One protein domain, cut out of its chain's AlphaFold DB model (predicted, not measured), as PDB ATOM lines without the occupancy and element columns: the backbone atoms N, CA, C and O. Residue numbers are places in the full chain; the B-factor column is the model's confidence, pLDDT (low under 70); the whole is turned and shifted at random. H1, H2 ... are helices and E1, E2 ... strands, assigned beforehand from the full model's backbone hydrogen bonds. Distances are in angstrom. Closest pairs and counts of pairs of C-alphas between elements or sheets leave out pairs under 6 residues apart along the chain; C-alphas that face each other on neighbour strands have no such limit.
ATOM      1  N   TYR A   5      26.501  -1.563 -49.367       85.75
ATOM      2  CA  TYR A   5      26.279  -1.870 -47.955       85.75
ATOM      3  C   TYR A   5      25.966  -3.358 -47.777       85.75
ATOM      4  O   TYR A   5      25.400  -3.999 -48.667       85.75
ATOM      5  N   ILE A   6      26.385  -3.907 -46.640       86.38
ATOM      6  CA  ILE A   6      26.096  -5.278 -46.225       86.38
ATOM      7  C   ILE A   6      24.917  -5.203 -45.264       86.38
ATOM      8  O   ILE A   6      24.974  -4.531 -44.236       86.38
ATOM      9  N   ARG A   7      23.830  -5.881 -45.608       89.56
ATOM     10  CA  ARG A   7      22.703  -6.090 -44.711       89.56
ATOM     11  C   ARG A   7      22.887  -7.436 -44.021       89.56
ATOM     12  O   ARG A   7      22.948  -8.463 -44.694       89.56
ATOM     13  N   VAL A   8      23.008  -7.411 -42.702       89.88
ATOM     14  CA  VAL A   8      23.218  -8.588 -41.857       89.88
ATOM     15  C   VAL A   8      21.879  -8.984 -41.255       89.88
ATOM     16  O   VAL A   8      21.260  -8.182 -40.560       89.88
ATOM     17  N   PHE A   9      21.447 -10.212 -41.517       91.25
ATOM     18  CA  PHE A   9      20.287 -10.845 -40.902       91.25
ATOM     19  C   PHE A   9      20.774 -11.964 -39.994       91.25
ATOM     20  O   PHE A   9      21.122 -13.046 -40.463       91.25
ATOM     21  N   GLN A  10      20.819 -11.709 -38.697       90.31
ATOM     22  CA  GLN A  10      21.182 -12.706 -37.703       90.31
ATOM     23  C   GLN A  10      19.923 -13.420 -37.218       90.31
ATOM     24  O   GLN A  10      18.939 -12.758 -36.914       90.31
ATOM     25  N   ASN A  11      19.952 -14.753 -37.146       88.56
ATOM     26  CA  ASN A  11      18.852 -15.566 -36.616       88.56
ATOM     27  C   ASN A  11      19.155 -16.082 -35.208       88.56
ATOM     28  O   ASN A  11      18.261 -16.135 -34.362       88.56
ATOM     29  N   THR A  12      20.404 -16.479 -34.962       87.88
ATOM     30  CA  THR A  12      20.848 -17.017 -33.675       87.88
ATOM     31  C   THR A  12      22.008 -16.216 -33.106       87.88
ATOM     32  O   THR A  12      22.834 -15.689 -33.850       87.88
ATOM     33  N   ASP A  13      22.079 -16.117 -31.780       87.56
ATOM     34  CA  ASP A  13      23.251 -15.589 -31.086       87.56
ATOM     35  C   ASP A  13      24.378 -16.639 -30.995       87.56
ATOM     36  O   ASP A  13      24.227 -17.796 -31.394       87.56
ATOM     37  N   LYS A  14      25.521 -16.240 -30.429       86.50
ATOM     38  CA  LYS A  14      26.675 -17.121 -30.166       86.50
ATOM     39  C   LYS A  14      26.387 -18.312 -29.240       86.50
ATOM     40  O   LYS A  14      27.201 -19.221 -29.134       86.50
ATOM     41  N   TYR A  15      25.263 -18.294 -28.526       86.56
ATOM     42  CA  TYR A  15      24.820 -19.383 -27.657       86.56
ATOM     43  C   TYR A  15      23.793 -20.290 -28.352       86.56
ATOM     44  O   TYR A  15      23.299 -21.232 -27.736       86.56
ATOM     45  N   GLY A  16      23.466 -20.019 -29.621       80.62
ATOM     46  CA  GLY A  16      22.454 -20.746 -30.383       80.62
ATOM     47  C   GLY A  16      21.016 -20.362 -30.025       80.62
ATOM     48  O   GLY A  16      20.083 -21.016 -30.489       80.62
ATOM     49  N   ASN A  17      20.805 -19.313 -29.223       87.50
ATOM     50  CA  ASN A  17      19.464 -18.833 -28.911       87.50
ATOM     51  C   ASN A  17      18.913 -18.033 -30.088       87.50
ATOM     52  O   ASN A  17      19.638 -17.284 -30.738       87.50
ATOM     53  N   HIS A  18      17.609 -18.147 -30.328       85.38
ATOM     54  CA  HIS A  18      16.920 -17.367 -31.349       85.38
ATOM     55  C   HIS A  18      16.937 -15.870 -30.983       85.38
ATOM     56  O   HIS A  18      16.238 -15.443 -30.063       85.38
ATOM     57  N   ALA A  19      17.723 -15.078 -31.711       81.56
ATOM     58  CA  ALA A  19      17.969 -13.658 -31.462       81.56
ATOM     59  C   ALA A  19      17.984 -12.899 -32.802       81.56
ATOM     60  O   ALA A  19      19.056 -12.596 -33.328       81.56
ATOM     61  N   PRO A  20      16.801 -12.647 -33.394       83.31
ATOM     62  CA  PRO A  20      16.705 -12.065 -34.716       83.31
ATOM     63  C   PRO A  20      17.147 -10.605 -34.673       83.31
ATOM     64  O   PRO A  20      16.560  -9.793 -33.956       83.31
ATOM     65  N   GLU A  21      18.165 -10.267 -35.454       88.12
ATOM     66  CA  GLU A  21      18.682  -8.905 -35.564       88.12
ATOM     67  C   GLU A  21      18.939  -8.561 -37.032       88.12
ATOM     68  O   GLU A  21      19.541  -9.342 -37.770       88.12
ATOM     69  N   GLU A  22      18.489  -7.379 -37.456       88.81
ATOM     70  CA  GLU A  22      18.785  -6.824 -38.776       88.81
ATOM     71  C   GLU A  22      19.648  -5.573 -38.612       88.81
ATOM     72  O   GLU A  22      19.264  -4.619 -37.931       88.81
ATOM     73  N   ARG A  23      20.822  -5.575 -39.246       89.25
ATOM     74  CA  ARG A  23      21.788  -4.470 -39.200       89.25
ATOM     75  C   ARG A  23      22.201  -4.093 -40.614       89.25
ATOM     76  O   ARG A  23      22.307  -4.955 -41.486       89.25
ATOM     77  N   VAL A  24      22.478  -2.814 -40.846       86.62
ATOM     78  CA  VAL A  24      23.040  -2.338 -42.116       86.62
ATOM     79  C   VAL A  24      24.420  -1.763 -41.854       86.62
ATOM     80  O   VAL A  24      24.561  -0.772 -41.140       86.62
ATOM     81  N   GLU A  25      25.427  -2.370 -42.468       84.50
ATOM     82  CA  GLU A  25      26.820  -1.972 -42.336       84.50
ATOM     83  C   GLU A  25      27.310  -1.348 -43.647       84.50
ATOM     84  O   GLU A  25      27.252  -1.980 -44.711       84.50
ATOM     85  N   PRO A  26      27.772  -0.086 -43.630       79.12
ATOM     86  CA  PRO A  26      28.300   0.540 -44.829       79.12
ATOM     87  C   PRO A  26      29.643  -0.094 -45.202       79.12
ATOM     88  O   PRO A  26      30.566  -0.134 -44.389       79.12
ATOM     89  N   VAL A  27      29.803  -0.498 -46.466       74.31
ATOM     90  CA  VAL A  27      31.124  -0.871 -46.979       74.31
ATOM     91  C   VAL A  27      31.893   0.424 -47.220       74.31
ATOM     92  O   VAL A  27      31.655   1.154 -48.189       74.31
ATOM     93  N   MET A  28      32.787   0.753 -46.289       65.06
ATOM     94  CA  MET A  28      33.623   1.950 -46.348       65.06
ATOM     95  C   MET A  28      34.672   1.806 -47.453       65.06
ATOM     96  O   MET A  28      35.791   1.366 -47.211       65.06
ATOM     97  N   ILE A  29      34.306   2.211 -48.671       63.50
ATOM     98  CA  ILE A  29      35.221   2.275 -49.813       63.50
ATOM     99  C   ILE A  29      36.165   3.463 -49.609       63.50
ATOM    100  O   ILE A  29      35.833   4.617 -49.894       63.50
ATOM    101  N   SER A  30      37.364   3.188 -49.109       59.44
ATOM    102  CA  SER A  30      38.421   4.185 -49.005       59.44
ATOM    103  C   SER A  30      39.149   4.316 -50.338       59.44
ATOM    104  O   SER A  30      39.849   3.398 -50.757       59.44
ATOM    105  N   LEU A  31      39.062   5.496 -50.960       58.19
ATOM    106  CA  LEU A  31      39.885   5.866 -52.124       58.19
ATOM    107  C   LEU A  31      41.377   6.022 -51.776       58.19
ATOM    108  O   LEU A  31      42.207   6.129 -52.671       58.19
ATOM    109  N   LYS A  32      41.728   6.072 -50.480       57.97
ATOM    110  CA  LYS A  32      43.126   6.140 -50.026       57.97
ATOM    111  C   LYS A  32      43.797   4.767 -49.995       57.97
ATOM    112  O   LYS A  32      45.023   4.701 -49.994       57.97
ATOM    113  N   LYS A  33      43.019   3.681 -49.929       59.12
ATOM    114  CA  LYS A  33      43.556   2.324 -50.039       59.12
ATOM    115  C   LYS A  33      43.764   2.002 -51.521       59.12
ATOM    116  O   LYS A  33      42.900   2.277 -52.343       59.12
ATOM    117  N   LEU A  34      44.890   1.365 -51.843       57.41
ATOM    118  CA  LEU A  34      45.178   0.828 -53.184       57.41
ATOM    119  C   LEU A  34      44.332  -0.419 -53.534       57.41
ATOM    120  O   LEU A  34      44.485  -0.968 -54.619       57.41
ATOM    121  N   GLN A  35      43.459  -0.871 -52.627       64.19
ATOM    122  CA  GLN A  35      42.545  -1.997 -52.831       64.19
ATOM    123  C   GLN A  35      41.300  -1.571 -53.613       64.19
ATOM    124  O   GLN A  35      40.759  -0.480 -53.409       64.19
ATOM    125  N   SER A  36      40.788  -2.467 -54.453       70.00
ATOM    126  CA  SER A  36      39.547  -2.224 -55.189       70.00
ATOM    127  C   SER A  36      38.314  -2.229 -54.274       70.00
ATOM    128  O   SER A  36      38.345  -2.719 -53.143       70.00
ATOM    129  N   VAL A  37      37.189  -1.735 -54.798       71.50
ATOM    130  CA  VAL A  37      35.867  -1.837 -54.153       71.50
ATOM    131  C   VAL A  37      35.506  -3.291 -53.832       71.50
ATOM    132  O   VAL A  37      35.010  -3.578 -52.747       71.50
ATOM    133  N   THR A  38      35.788  -4.208 -54.761       74.94
ATOM    134  CA  THR A  38      35.537  -5.646 -54.610       74.94
ATOM    135  C   THR A  38      36.374  -6.222 -53.472       74.94
ATOM    136  O   THR A  38      35.858  -6.974 -52.656       74.94
ATOM    137  N   GLY A  39      37.647  -5.837 -53.374       74.38
ATOM    138  CA  GLY A  39      38.538  -6.286 -52.307       74.38
ATOM    139  C   GLY A  39      38.104  -5.823 -50.924       74.38
ATOM    140  O   GLY A  39      38.097  -6.614 -49.989       74.38
ATOM    141  N   GLN A  40      37.672  -4.566 -50.809       76.88
ATOM    142  CA  GLN A  40      37.180  -4.006 -49.547       76.88
ATOM    143  C   GLN A  40      35.846  -4.643 -49.121       76.88
ATOM    144  O   GLN A  40      35.647  -4.928 -47.944       76.88
ATOM    145  N   ALA A  41      34.948  -4.923 -50.072       78.50
ATOM    146  CA  ALA A  41      33.717  -5.664 -49.798       78.50
ATOM    147  C   ALA A  41      33.993  -7.129 -49.411       78.50
ATOM    148  O   ALA A  41      33.341  -7.653 -48.512       78.50
ATOM    149  N   ALA A  42      34.974  -7.778 -50.047       80.25
ATOM    150  CA  ALA A  42      35.383  -9.138 -49.709       80.25
ATOM    151  C   ALA A  42      35.988  -9.208 -48.303       80.25
ATOM    152  O   ALA A  42      35.625 -10.091 -47.537       80.25
ATOM    153  N   GLU A  43      36.863  -8.261 -47.948       80.00
ATOM    154  CA  GLU A  43      37.465  -8.162 -46.614       80.00
ATOM    155  C   GLU A  43      36.386  -8.032 -45.525       80.00
ATOM    156  O   GLU A  43      36.430  -8.758 -44.536       80.00
ATOM    157  N   ALA A  44      35.376  -7.185 -45.754       82.44
ATOM    158  CA  ALA A  44      34.248  -7.028 -44.837       82.44
ATOM    159  C   ALA A  44      33.384  -8.298 -44.733       82.44
ATOM    160  O   ALA A  44      32.979  -8.684 -43.640       82.44
ATOM    161  N   LEU A  45      33.115  -8.981 -45.854       84.38
ATOM    162  CA  LEU A  45      32.343 -10.226 -45.843       84.38
ATOM    163  C   LEU A  45      33.087 -11.359 -45.132       84.38
ATOM    164  O   LEU A  45      32.469 -12.070 -44.348       84.38
ATOM    165  N   VAL A  46      34.394 -11.523 -45.371       83.75
ATOM    166  CA  VAL A  46      35.223 -12.593 -44.780       83.75
ATOM    167  C   VAL A  46      35.220 -12.552 -43.249       83.75
ATOM    168  O   VAL A  46      35.355 -13.601 -42.622       83.75
ATOM    169  N   GLU A  47      35.000 -11.384 -42.639       82.81
ATOM    170  CA  GLU A  47      34.868 -11.240 -41.184       82.81
ATOM    171  C   GLU A  47      33.709 -12.057 -40.590       82.81
ATOM    172  O   GLU A  47      33.699 -12.339 -39.394       82.81
ATOM    173  N   TYR A  48      32.720 -12.416 -41.403       84.75
ATOM    174  CA  TYR A  48      31.573 -13.224 -41.001       84.75
ATOM    175  C   TYR A  48      31.736 -14.699 -41.354       84.75
ATOM    176  O   TYR A  48      30.785 -15.452 -41.207       84.75
ATOM    177  N   SER A  49      32.898 -15.141 -41.846       85.88
ATOM    178  CA  SER A  49      33.078 -16.533 -42.270       85.88
ATOM    179  C   SER A  49      31.988 -16.993 -43.274       85.88
ATOM    180  O   SER A  49      31.382 -18.052 -43.084       85.88
ATOM    181  N   PRO A  50      31.722 -16.224 -44.350       90.31
ATOM    182  CA  PRO A  50      30.523 -16.365 -45.168       90.31
ATOM    183  C   PRO A  50      30.568 -17.626 -46.028       90.31
ATOM    184  O   PRO A  50      31.635 -18.025 -46.489       90.31
ATOM    185  N   SER A  51      29.406 -18.211 -46.282       89.88
ATOM    186  CA  SER A  51      29.215 -19.368 -47.144       89.88
ATOM    187  C   SER A  51      28.258 -19.041 -48.294       89.88
ATOM    188  O   SER A  51      27.356 -18.206 -48.172       89.88
ATOM    189  N   LEU A  52      28.463 -19.677 -49.440       90.94
ATOM    190  CA  LEU A  52      27.691 -19.466 -50.647       90.94
ATOM    191  C   LEU A  52      26.243 -19.907 -50.468       90.94
ATOM    192  O   LEU A  52      25.919 -20.867 -49.771       90.94
ATOM    193  N   THR A  53      25.376 -19.210 -51.194       89.69
ATOM    194  CA  THR A  53      23.990 -19.609 -51.416       89.69
ATOM    195  C   THR A  53      23.714 -19.639 -52.913       89.69
ATOM    196  O   THR A  53      24.499 -19.120 -53.711       89.69
ATOM    197  N   ASP A  54      22.557 -20.170 -53.300       86.38
ATOM    198  CA  ASP A  54      22.115 -20.193 -54.699       86.38
ATOM    199  C   ASP A  54      21.852 -18.787 -55.278       86.38
ATOM    200  O   ASP A  54      21.663 -18.626 -56.485       86.38
ATOM    201  N   THR A  55      21.819 -17.747 -54.434       88.12
ATOM    202  CA  THR A  55      21.502 -16.374 -54.842       88.12
ATOM    203  C   THR A  55      22.740 -15.479 -54.818       88.12
ATOM    204  O   THR A  55      23.356 -15.250 -53.780       88.12
ATOM    205  N   LEU A  56      23.082 -14.890 -55.971       87.94
ATOM    206  CA  LEU A  56      24.184 -13.928 -56.084       87.94
ATOM    207  C   LEU A  56      23.989 -12.725 -55.149       87.94
ATOM    208  O   LEU A  56      22.948 -12.070 -55.165       87.94
ATOM    209  N   GLY A  57      25.033 -12.406 -54.380       87.38
ATOM    210  CA  GLY A  57      25.011 -11.328 -53.392       87.38
ATOM    211  C   GLY A  57      24.311 -11.679 -52.083       87.38
ATOM    212  O   GLY A  57      24.184 -10.795 -51.239       87.38
ATOM    213  N   VAL A  58      23.874 -12.928 -51.904       92.19
ATOM    214  CA  VAL A  58      23.379 -13.453 -50.631       92.19
ATOM    215  C   VAL A  58      24.309 -14.565 -50.162       92.19
ATOM    216  O   VAL A  58      24.641 -15.476 -50.921       92.19
ATOM    217  N   TYR A  59      24.726 -14.487 -48.909       92.88
ATOM    218  CA  TYR A  59      25.650 -15.430 -48.290       92.88
ATOM    219  C   TYR A  59      25.061 -15.886 -46.961       92.88
ATOM    220  O   TYR A  59      24.413 -15.093 -46.286       92.88
ATOM    221  N   SER A  60      25.243 -17.141 -46.576       93.06
ATOM    222  CA  SER A  60      24.968 -17.577 -45.207       93.06
ATOM    223  C   SER A  60      26.206 -17.347 -44.347       93.06
ATOM    224  O   SER A  60      27.307 -17.175 -44.862       93.06
ATOM    225  N   PHE A  61      26.050 -17.317 -43.035       92.69
ATOM    226  CA  PHE A  61      27.179 -17.418 -42.125       92.69
ATOM    227  C   PHE A  61      26.807 -18.265 -40.919       92.69
ATOM    228  O   PHE A  61      25.649 -18.287 -40.497       92.69
ATOM    229  N   ASP A  62      27.810 -18.949 -40.389       89.00
ATOM    230  CA  ASP A  62      27.740 -19.708 -39.150       89.00
ATOM    231  C   ASP A  62      29.073 -19.505 -38.433       89.00
ATOM    232  O   ASP A  62      30.102 -20.070 -38.815       89.00
ATOM    233  N   ASP A  63      29.069 -18.582 -37.476       85.19
ATOM    234  CA  ASP A  63      30.255 -18.150 -36.760       85.19
ATOM    235  C   ASP A  63      30.051 -18.372 -35.251       85.19
ATOM    236  O   ASP A  63      29.059 -17.910 -34.683       85.19
ATOM    237  N   PRO A  64      30.979 -19.054 -34.559       82.88
ATOM    238  CA  PRO A  64      30.824 -19.360 -33.139       82.88
ATOM    239  C   PRO A  64      30.807 -18.115 -32.236       82.88
ATOM    240  O   PRO A  64      30.305 -18.184 -31.116       82.88
ATOM    241  N   GLU A  65      31.340 -16.978 -32.685       85.31
ATOM    242  CA  GLU A  65      31.341 -15.721 -31.934       85.31
ATOM    243  C   GLU A  65      30.178 -14.803 -32.321       85.31
ATOM    244  O   GLU A  65      29.675 -14.063 -31.468       85.31
ATOM    245  N   LYS A  66      29.743 -14.850 -33.585       82.44
ATOM    246  CA  LYS A  66      28.701 -13.960 -34.124       82.44
ATOM    247  C   LYS A  66      27.328 -14.617 -34.265       82.44
ATOM    248  O   LYS A  66      26.359 -13.895 -34.467       82.44
ATOM    249  N   GLY A  67      27.218 -15.934 -34.109       87.44
ATOM    250  CA  GLY A  67      26.000 -16.708 -34.352       87.44
ATOM    251  C   GLY A  67      25.804 -17.054 -35.830       87.44
ATOM    252  O   GLY A  67      26.750 -17.010 -36.617       87.44
ATOM    253  N   ALA A  68      24.573 -17.391 -36.220       88.88
ATOM    254  CA  ALA A  68      24.256 -17.800 -37.587       88.88
ATOM    255  C   ALA A  68      23.186 -16.918 -38.238       88.88
ATOM    256  O   ALA A  68      22.290 -16.374 -37.578       88.88
ATOM    257  N   GLY A  69      23.262 -16.798 -39.562       92.19
ATOM    258  CA  GLY A  69      22.372 -15.932 -40.320       92.19
ATOM    259  C   GLY A  69      22.704 -15.825 -41.803       92.19
ATOM    260  O   GLY A  69      23.300 -16.722 -42.401       92.19
ATOM    261  N   TRP A  70      22.292 -14.707 -42.398       92.88
ATOM    262  CA  TRP A  70      22.471 -14.394 -43.811       92.88
ATOM    263  C   TRP A  70      22.987 -12.965 -43.992       92.88
ATOM    264  O   TRP A  70      22.631 -12.052 -43.253       92.88
ATOM    265  N   LEU A  71      23.800 -12.758 -45.016       92.06
ATOM    266  CA  LEU A  71      24.345 -11.478 -45.439       92.06
ATOM    267  C   LEU A  71      23.802 -11.176 -46.827       92.06
ATOM    268  O   LEU A  71      23.811 -12.044 -47.698       92.06
ATOM    269  N   ARG A  72      23.375  -9.939 -47.062       91.19
ATOM    270  CA  ARG A  72      22.972  -9.469 -48.385       91.19
ATOM    271  C   ARG A  72      23.771  -8.239 -48.767       91.19
ATOM    272  O   ARG A  72      23.730  -7.227 -48.073       91.19
ATOM    273  N   LEU A  73      24.462  -8.309 -49.896       88.19
ATOM    274  CA  LEU A  73      25.161  -7.166 -50.459       88.19
ATOM    275  C   LEU A  73      24.212  -6.361 -51.350       88.19
ATOM    276  O   LEU A  73      23.641  -6.878 -52.311       88.19
ATOM    277  N   GLU A  74      24.068  -5.077 -51.050       86.88
ATOM    278  CA  GLU A  74      23.239  -4.145 -51.810       86.88
ATOM    279  C   GLU A  74      24.093  -2.992 -52.364       86.88
ATOM    280  O   GLU A  74      25.140  -2.642 -51.817       86.88
ATOM    281  N   GLY A  75      23.673  -2.419 -53.496       80.31
ATOM    282  CA  GLY A  75      24.381  -1.324 -54.181       80.31
ATOM    283  C   GLY A  75      25.521  -1.750 -55.120       80.31
ATOM    284  O   GLY A  75      25.969  -0.946 -55.934       80.31
ATOM    285  N   ALA A  76      25.950  -3.015 -55.093       81.31
ATOM    286  CA  ALA A  76      26.981  -3.526 -55.998       81.31
ATOM    287  C   ALA A  76      26.422  -3.955 -57.368       81.31
ATOM    288  O   ALA A  76      25.355  -4.560 -57.472       81.31
ATOM    289  N   GLY A  77      27.179  -3.692 -58.438       81.44
ATOM    290  CA  GLY A  77      26.845  -4.162 -59.785       81.44
ATOM    291  C   GLY A  77      27.022  -5.677 -59.946       81.44
ATOM    292  O   GLY A  77      27.806  -6.302 -59.235       81.44
ATOM    293  N   LYS A  78      26.346  -6.276 -60.940       83.56
ATOM    294  CA  LYS A  78      26.379  -7.734 -61.198       83.56
ATOM    295  C   LYS A  78      27.794  -8.308 -61.346       83.56
ATOM    296  O   LYS A  78      28.065  -9.383 -60.828       83.56
ATOM    297  N   LEU A  79      28.695  -7.587 -62.018       80.31
ATOM    298  CA  LEU A  79      30.088  -8.013 -62.193       80.31
ATOM    299  C   LEU A  79      30.838  -8.073 -60.852       80.31
ATOM    300  O   LEU A  79      31.570  -9.022 -60.593       80.31
ATOM    301  N   THR A  80      30.629  -7.080 -59.985       81.06
ATOM    302  CA  THR A  80      31.202  -7.048 -58.632       81.06
ATOM    303  C   THR A  80      30.651  -8.184 -57.777       81.06
ATOM    304  O   THR A  80      31.416  -8.822 -57.063       81.06
ATOM    305  N   LEU A  81      29.351  -8.475 -57.885       85.81
ATOM    306  CA  LEU A  81      28.719  -9.592 -57.182       85.81
ATOM    307  C   LEU A  81      29.266 -10.951 -57.627       85.81
ATOM    308  O   LEU A  81      29.539 -11.782 -56.771       85.81
ATOM    309  N   ALA A  82      29.468 -11.167 -58.931       84.88
ATOM    310  CA  ALA A  82      30.072 -12.398 -59.443       84.88
ATOM    311  C   ALA A  82      31.498 -12.590 -58.900       84.88
ATOM    312  O   ALA A  82      31.809 -13.632 -58.334       84.88
ATOM    313  N   ARG A  83      32.325 -11.538 -58.949       81.94
ATOM    314  CA  ARG A  83      33.682 -11.577 -58.378       81.94
ATOM    315  C   ARG A  83      33.690 -11.825 -56.873       81.94
ATOM    316  O   ARG A  83      34.530 -12.564 -56.375       81.94
ATOM    317  N   LEU A  84      32.776 -11.199 -56.132       84.88
ATOM    318  CA  LEU A  84      32.644 -11.431 -54.692       84.88
ATOM    319  C   LEU A  84      32.211 -12.859 -54.387       84.88
ATOM    320  O   LEU A  84      32.714 -13.450 -53.440       84.88
ATOM    321  N   HIS A  85      31.317 -13.421 -55.195       88.50
ATOM    322  CA  HIS A  85      30.908 -14.813 -55.088       88.50
ATOM    323  C   HIS A  85      32.108 -15.760 -55.258       88.50
ATOM    324  O   HIS A  85      32.306 -16.634 -54.418       88.50
ATOM    325  N   ASP A  86      32.977 -15.517 -56.243       86.81
ATOM    326  CA  ASP A  86      34.213 -16.294 -56.414       86.81
ATOM    327  C   ASP A  86      35.182 -16.143 -55.233       86.81
ATOM    328  O   ASP A  86      35.771 -17.129 -54.790       86.81
ATOM    329  N   LEU A  87      35.332 -14.934 -54.680       85.62
ATOM    330  CA  LEU A  87      36.190 -14.688 -53.514       85.62
ATOM    331  C   LEU A  87      35.659 -15.365 -52.244       85.62
ATOM    332  O   LEU A  87      36.442 -15.949 -51.496       85.62
ATOM    333  N   VAL A  88      34.344 -15.324 -52.009       88.50
ATOM    334  CA  VAL A  88      33.709 -16.030 -50.886       88.50
ATOM    335  C   VAL A  88      33.921 -17.531 -51.040       88.50
ATOM    336  O   VAL A  88      34.406 -18.175 -50.109       88.50
ATOM    337  N   ARG A  89      33.690 -18.071 -52.240       88.81
ATOM    338  CA  ARG A  89      33.944 -19.483 -52.523       88.81
ATOM    339  C   ARG A  89      35.399 -19.871 -52.292       88.81
ATOM    340  O   ARG A  89      35.677 -20.919 -51.717       88.81
ATOM    341  N   LEU A  90      36.340 -19.026 -52.705       88.19
ATOM    342  CA  LEU A  90      37.756 -19.258 -52.447       88.19
ATOM    343  C   LEU A  90      38.049 -19.292 -50.942       88.19
ATOM    344  O   LEU A  90      38.758 -20.184 -50.483       88.19
ATOM    345  N   SER A  91      37.453 -18.383 -50.167       87.19
ATOM    346  CA  SER A  91      37.615 -18.329 -48.709       87.19
ATOM    347  C   SER A  91      37.026 -19.546 -47.979       87.19
ATOM    348  O   SER A  91      37.583 -20.002 -46.981       87.19
ATOM    349  N   GLU A  92      35.922 -20.121 -48.469       87.88
ATOM    350  CA  GLU A  92      35.404 -21.412 -47.990       87.88
ATOM    351  C   GLU A  92      36.403 -22.534 -48.237       87.88
ATOM    352  O   GLU A  92      36.724 -23.288 -47.319       87.88
ATOM    353  N   ILE A  93      36.927 -22.618 -49.463       89.75
ATOM    354  CA  ILE A  93      37.904 -23.638 -49.844       89.75
ATOM    355  C   ILE A  93      39.156 -23.513 -48.970       89.75
ATOM    356  O   ILE A  93      39.635 -24.520 -48.459       89.75
ATOM    357  N   GLU A  94      39.664 -22.298 -48.747       89.81
ATOM    358  CA  GLU A  94      40.812 -22.036 -47.867       89.81
ATOM    359  C   GLU A  94      40.574 -22.503 -46.428       89.81
ATOM    360  O   GLU A  94      41.464 -23.116 -45.826       89.81
ATOM    361  N   ARG A  95      39.375 -22.247 -45.882       88.00
ATOM    362  CA  ARG A  95      38.976 -22.734 -44.555       88.00
ATOM    363  C   ARG A  95      38.910 -24.257 -44.521       88.00
ATOM    364  O   ARG A  95      39.452 -24.857 -43.597       88.00
ATOM    365  N   ALA A  96      38.332 -24.882 -45.542       89.00
ATOM    366  CA  ALA A  96      38.182 -26.331 -45.612       89.00
ATOM    367  C   ALA A  96      39.522 -27.074 -45.754       89.00
ATOM    368  O   ALA A  96      39.735 -28.102 -45.113       89.00
ATOM    369  N   ILE A  97      40.457 -26.553 -46.557       90.06
ATOM    370  CA  ILE A  97      41.800 -27.143 -46.708       90.06
ATOM    371  C   ILE A  97      42.767 -26.731 -45.583       90.06
ATOM    372  O   ILE A  97      43.886 -27.248 -45.521       90.06
ATOM    373  N   GLY A  98      42.374 -25.778 -44.728       88.88
ATOM    374  CA  GLY A  98      43.180 -25.251 -43.623       88.88
ATOM    375  C   GLY A  98      44.420 -24.466 -44.065       88.88
ATOM    376  O   GLY A  98      45.401 -24.391 -43.323       88.88
ATOM    377  N   GLN A  99      44.432 -23.926 -45.287       87.44
ATOM    378  CA  GLN A  99      45.579 -23.215 -45.857       87.44
ATOM    379  C   GLN A  99      45.139 -22.008 -46.675       87.44
ATOM    380  O   GLN A  99      44.351 -22.132 -47.610       87.44
ATOM    381  N   LYS A 100      45.732 -20.856 -46.361       85.19
ATOM    382  CA  LYS A 100      45.527 -19.598 -47.091       85.19
ATOM    383  C   LYS A 100      46.329 -19.564 -48.393       85.19
ATOM    384  O   LYS A 100      47.423 -20.138 -48.442       85.19
ATOM    385  N   ASP A 101      45.826 -18.860 -49.411       81.31
ATOM    386  CA  ASP A 101      46.572 -18.612 -50.647       81.31
ATOM    387  C   ASP A 101      47.879 -17.854 -50.325       81.31
ATOM    388  O   ASP A 101      47.848 -16.783 -49.708       81.31
ATOM    389  N   PRO A 102      49.059 -18.377 -50.716       74.50
ATOM    390  CA  PRO A 102      50.330 -17.673 -50.555       74.50
ATOM    391  C   PRO A 102      50.443 -16.397 -51.405       74.50
ATOM    392  O   PRO A 102      51.329 -15.581 -51.148       74.50
ATOM    393  N   ILE A 103      49.588 -16.224 -52.415       73.56
ATOM    394  CA  ILE A 103      49.445 -14.986 -53.183       73.56
ATOM    395  C   ILE A 103      47.982 -14.545 -53.052       73.56
ATOM    396  O   ILE A 103      47.191 -14.816 -53.958       73.56
ATOM    397  N   PRO A 104      47.597 -13.893 -51.935       63.34
ATOM    398  CA  PRO A 104      46.236 -13.408 -51.773       63.34
ATOM    399  C   PRO A 104      45.883 -12.509 -52.954       63.34
ATOM    400  O   PRO A 104      46.725 -11.760 -53.461       63.34
ATOM    401  N   GLY A 105      44.645 -12.639 -53.419       59.91
ATOM    402  CA  GLY A 105      44.201 -12.038 -54.662       59.91
ATOM    403  C   GLY A 105      44.555 -10.560 -54.818       59.91
ATOM    404  O   GLY A 105      44.593  -9.805 -53.851       59.91
ATOM    405  N   ALA A 106      44.739 -10.132 -56.068       54.28
ATOM    406  CA  ALA A 106      44.947  -8.741 -56.481       54.28
ATOM    407  C   ALA A 106      44.021  -7.728 -55.799       54.28
ATOM    408  O   ALA A 106      44.423  -6.602 -55.528       54.28
ATOM    409  N   GLU A 107      42.789  -8.149 -55.518       54.31
ATOM    410  CA  GLU A 107      41.761  -7.325 -54.896       54.31
ATOM    411  C   GLU A 107      42.117  -6.979 -53.429       54.31
ATOM    412  O   GLU A 107      41.737  -5.920 -52.941       54.31
ATOM    413  N   LEU A 108      42.922  -7.806 -52.749       50.59
ATOM    414  CA  LEU A 108      43.334  -7.646 -51.347       50.59
ATOM    415  C   LEU A 108      44.741  -7.031 -51.178       50.59
ATOM    416  O   LEU A 108      45.131  -6.714 -50.054       50.59
ATOM    417  N   GLY A 109      45.508  -6.833 -52.260       46.34
ATOM    418  CA  GLY A 109      46.929  -6.455 -52.212       46.34
ATOM    419  C   GLY A 109      47.275  -5.044 -52.712       46.34
ATOM    420  O   GLY A 109      46.529  -4.399 -53.438       46.34
TER     421      GLY A 109
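This is residues 5 to 109 of the 203 residues of an uncharacterized protein of Leucobacter komagatae (UniProt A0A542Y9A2). A strongly twisted wall of five antiparallel strands has two helices packed over one of its faces, making two layers: the long H2 covers the E4 and E3 end, and the shorter H1 packs on H2 and reaches toward E1. The hairpin of E1 and E2 reaches away from both helices, its turn at residues 13 to 17 lying at one end of the model. The printed part has 105 residues with five named strands and two named helices, in the order E1 E2 H1 E3 E4 E5 H2, and the sheet runs E2 E1 E5 E4 E3. The class is mixed, helices and strands; the whole is compact, with a radius of gyration of the C-alphas of 13.8 A and spans of 40 by 32 by 26 A.

E1, residues 5 to 12, and E2, residues 18 to 26, form a hairpin with a tight link; N 8 and O 23 are 2.8 A apart, within hydrogen-bond range. H1, residues 37 to 46, is on the sheet at a height of 9.4 A over the sheet, and only just over E1, with 3 of its 10 C-alphas falling on it. E3, residues 50 to 52, E4, residues 58 to 63, and E5, residues 67 to 74, form a meander, each strand the antiparallel neighbour of the one before. N 51 and O 60 are 2.7 A apart between E3 and E4, and N 71 and O 59 are 2.7 A apart between E5 and E4. E5 is also the antiparallel neighbour of E1, with N 7 and O 72 2.8 A apart. H2, residues 78 to 97, is on the sheet, over E4 and E3, at a height of 8.3 A; it runs along the strands, at 25 degrees to E4 on the local plane. The closest C-alphas of H2 and E3 are those of Arg 89 and Leu 52, 6.5 A apart. H1 and H2 touch, closest at the C-alphas of Thr 38 and Thr 80, 6.1 A apart, and run the same way at a tilt of 38 degrees, only just steep. In H1 and H2 every O i to N i+4 pair is within hydrogen-bond range. E2 and E3, the edge strands, are apart.

E1 begins at C-alpha 5, (26.279, -1.870, -47.955), and is 21.5 A long. E2 is 25.1 A long, H1 14.3 A and E5 21.7 A; E3 and E4 are shorter strands. H2, 28.7 A long, ends at C-alpha 97, (41.800, -27.143, -46.708).

The two C-alphas farthest apart are those of Asn 17 and Leu 34, 40.5 A. The printed part has no cut and no long link. Residues 98 to 109 hold no named element. Confidence is low, with pLDDT under 70, at residues 28 to 35 and 104 to 109.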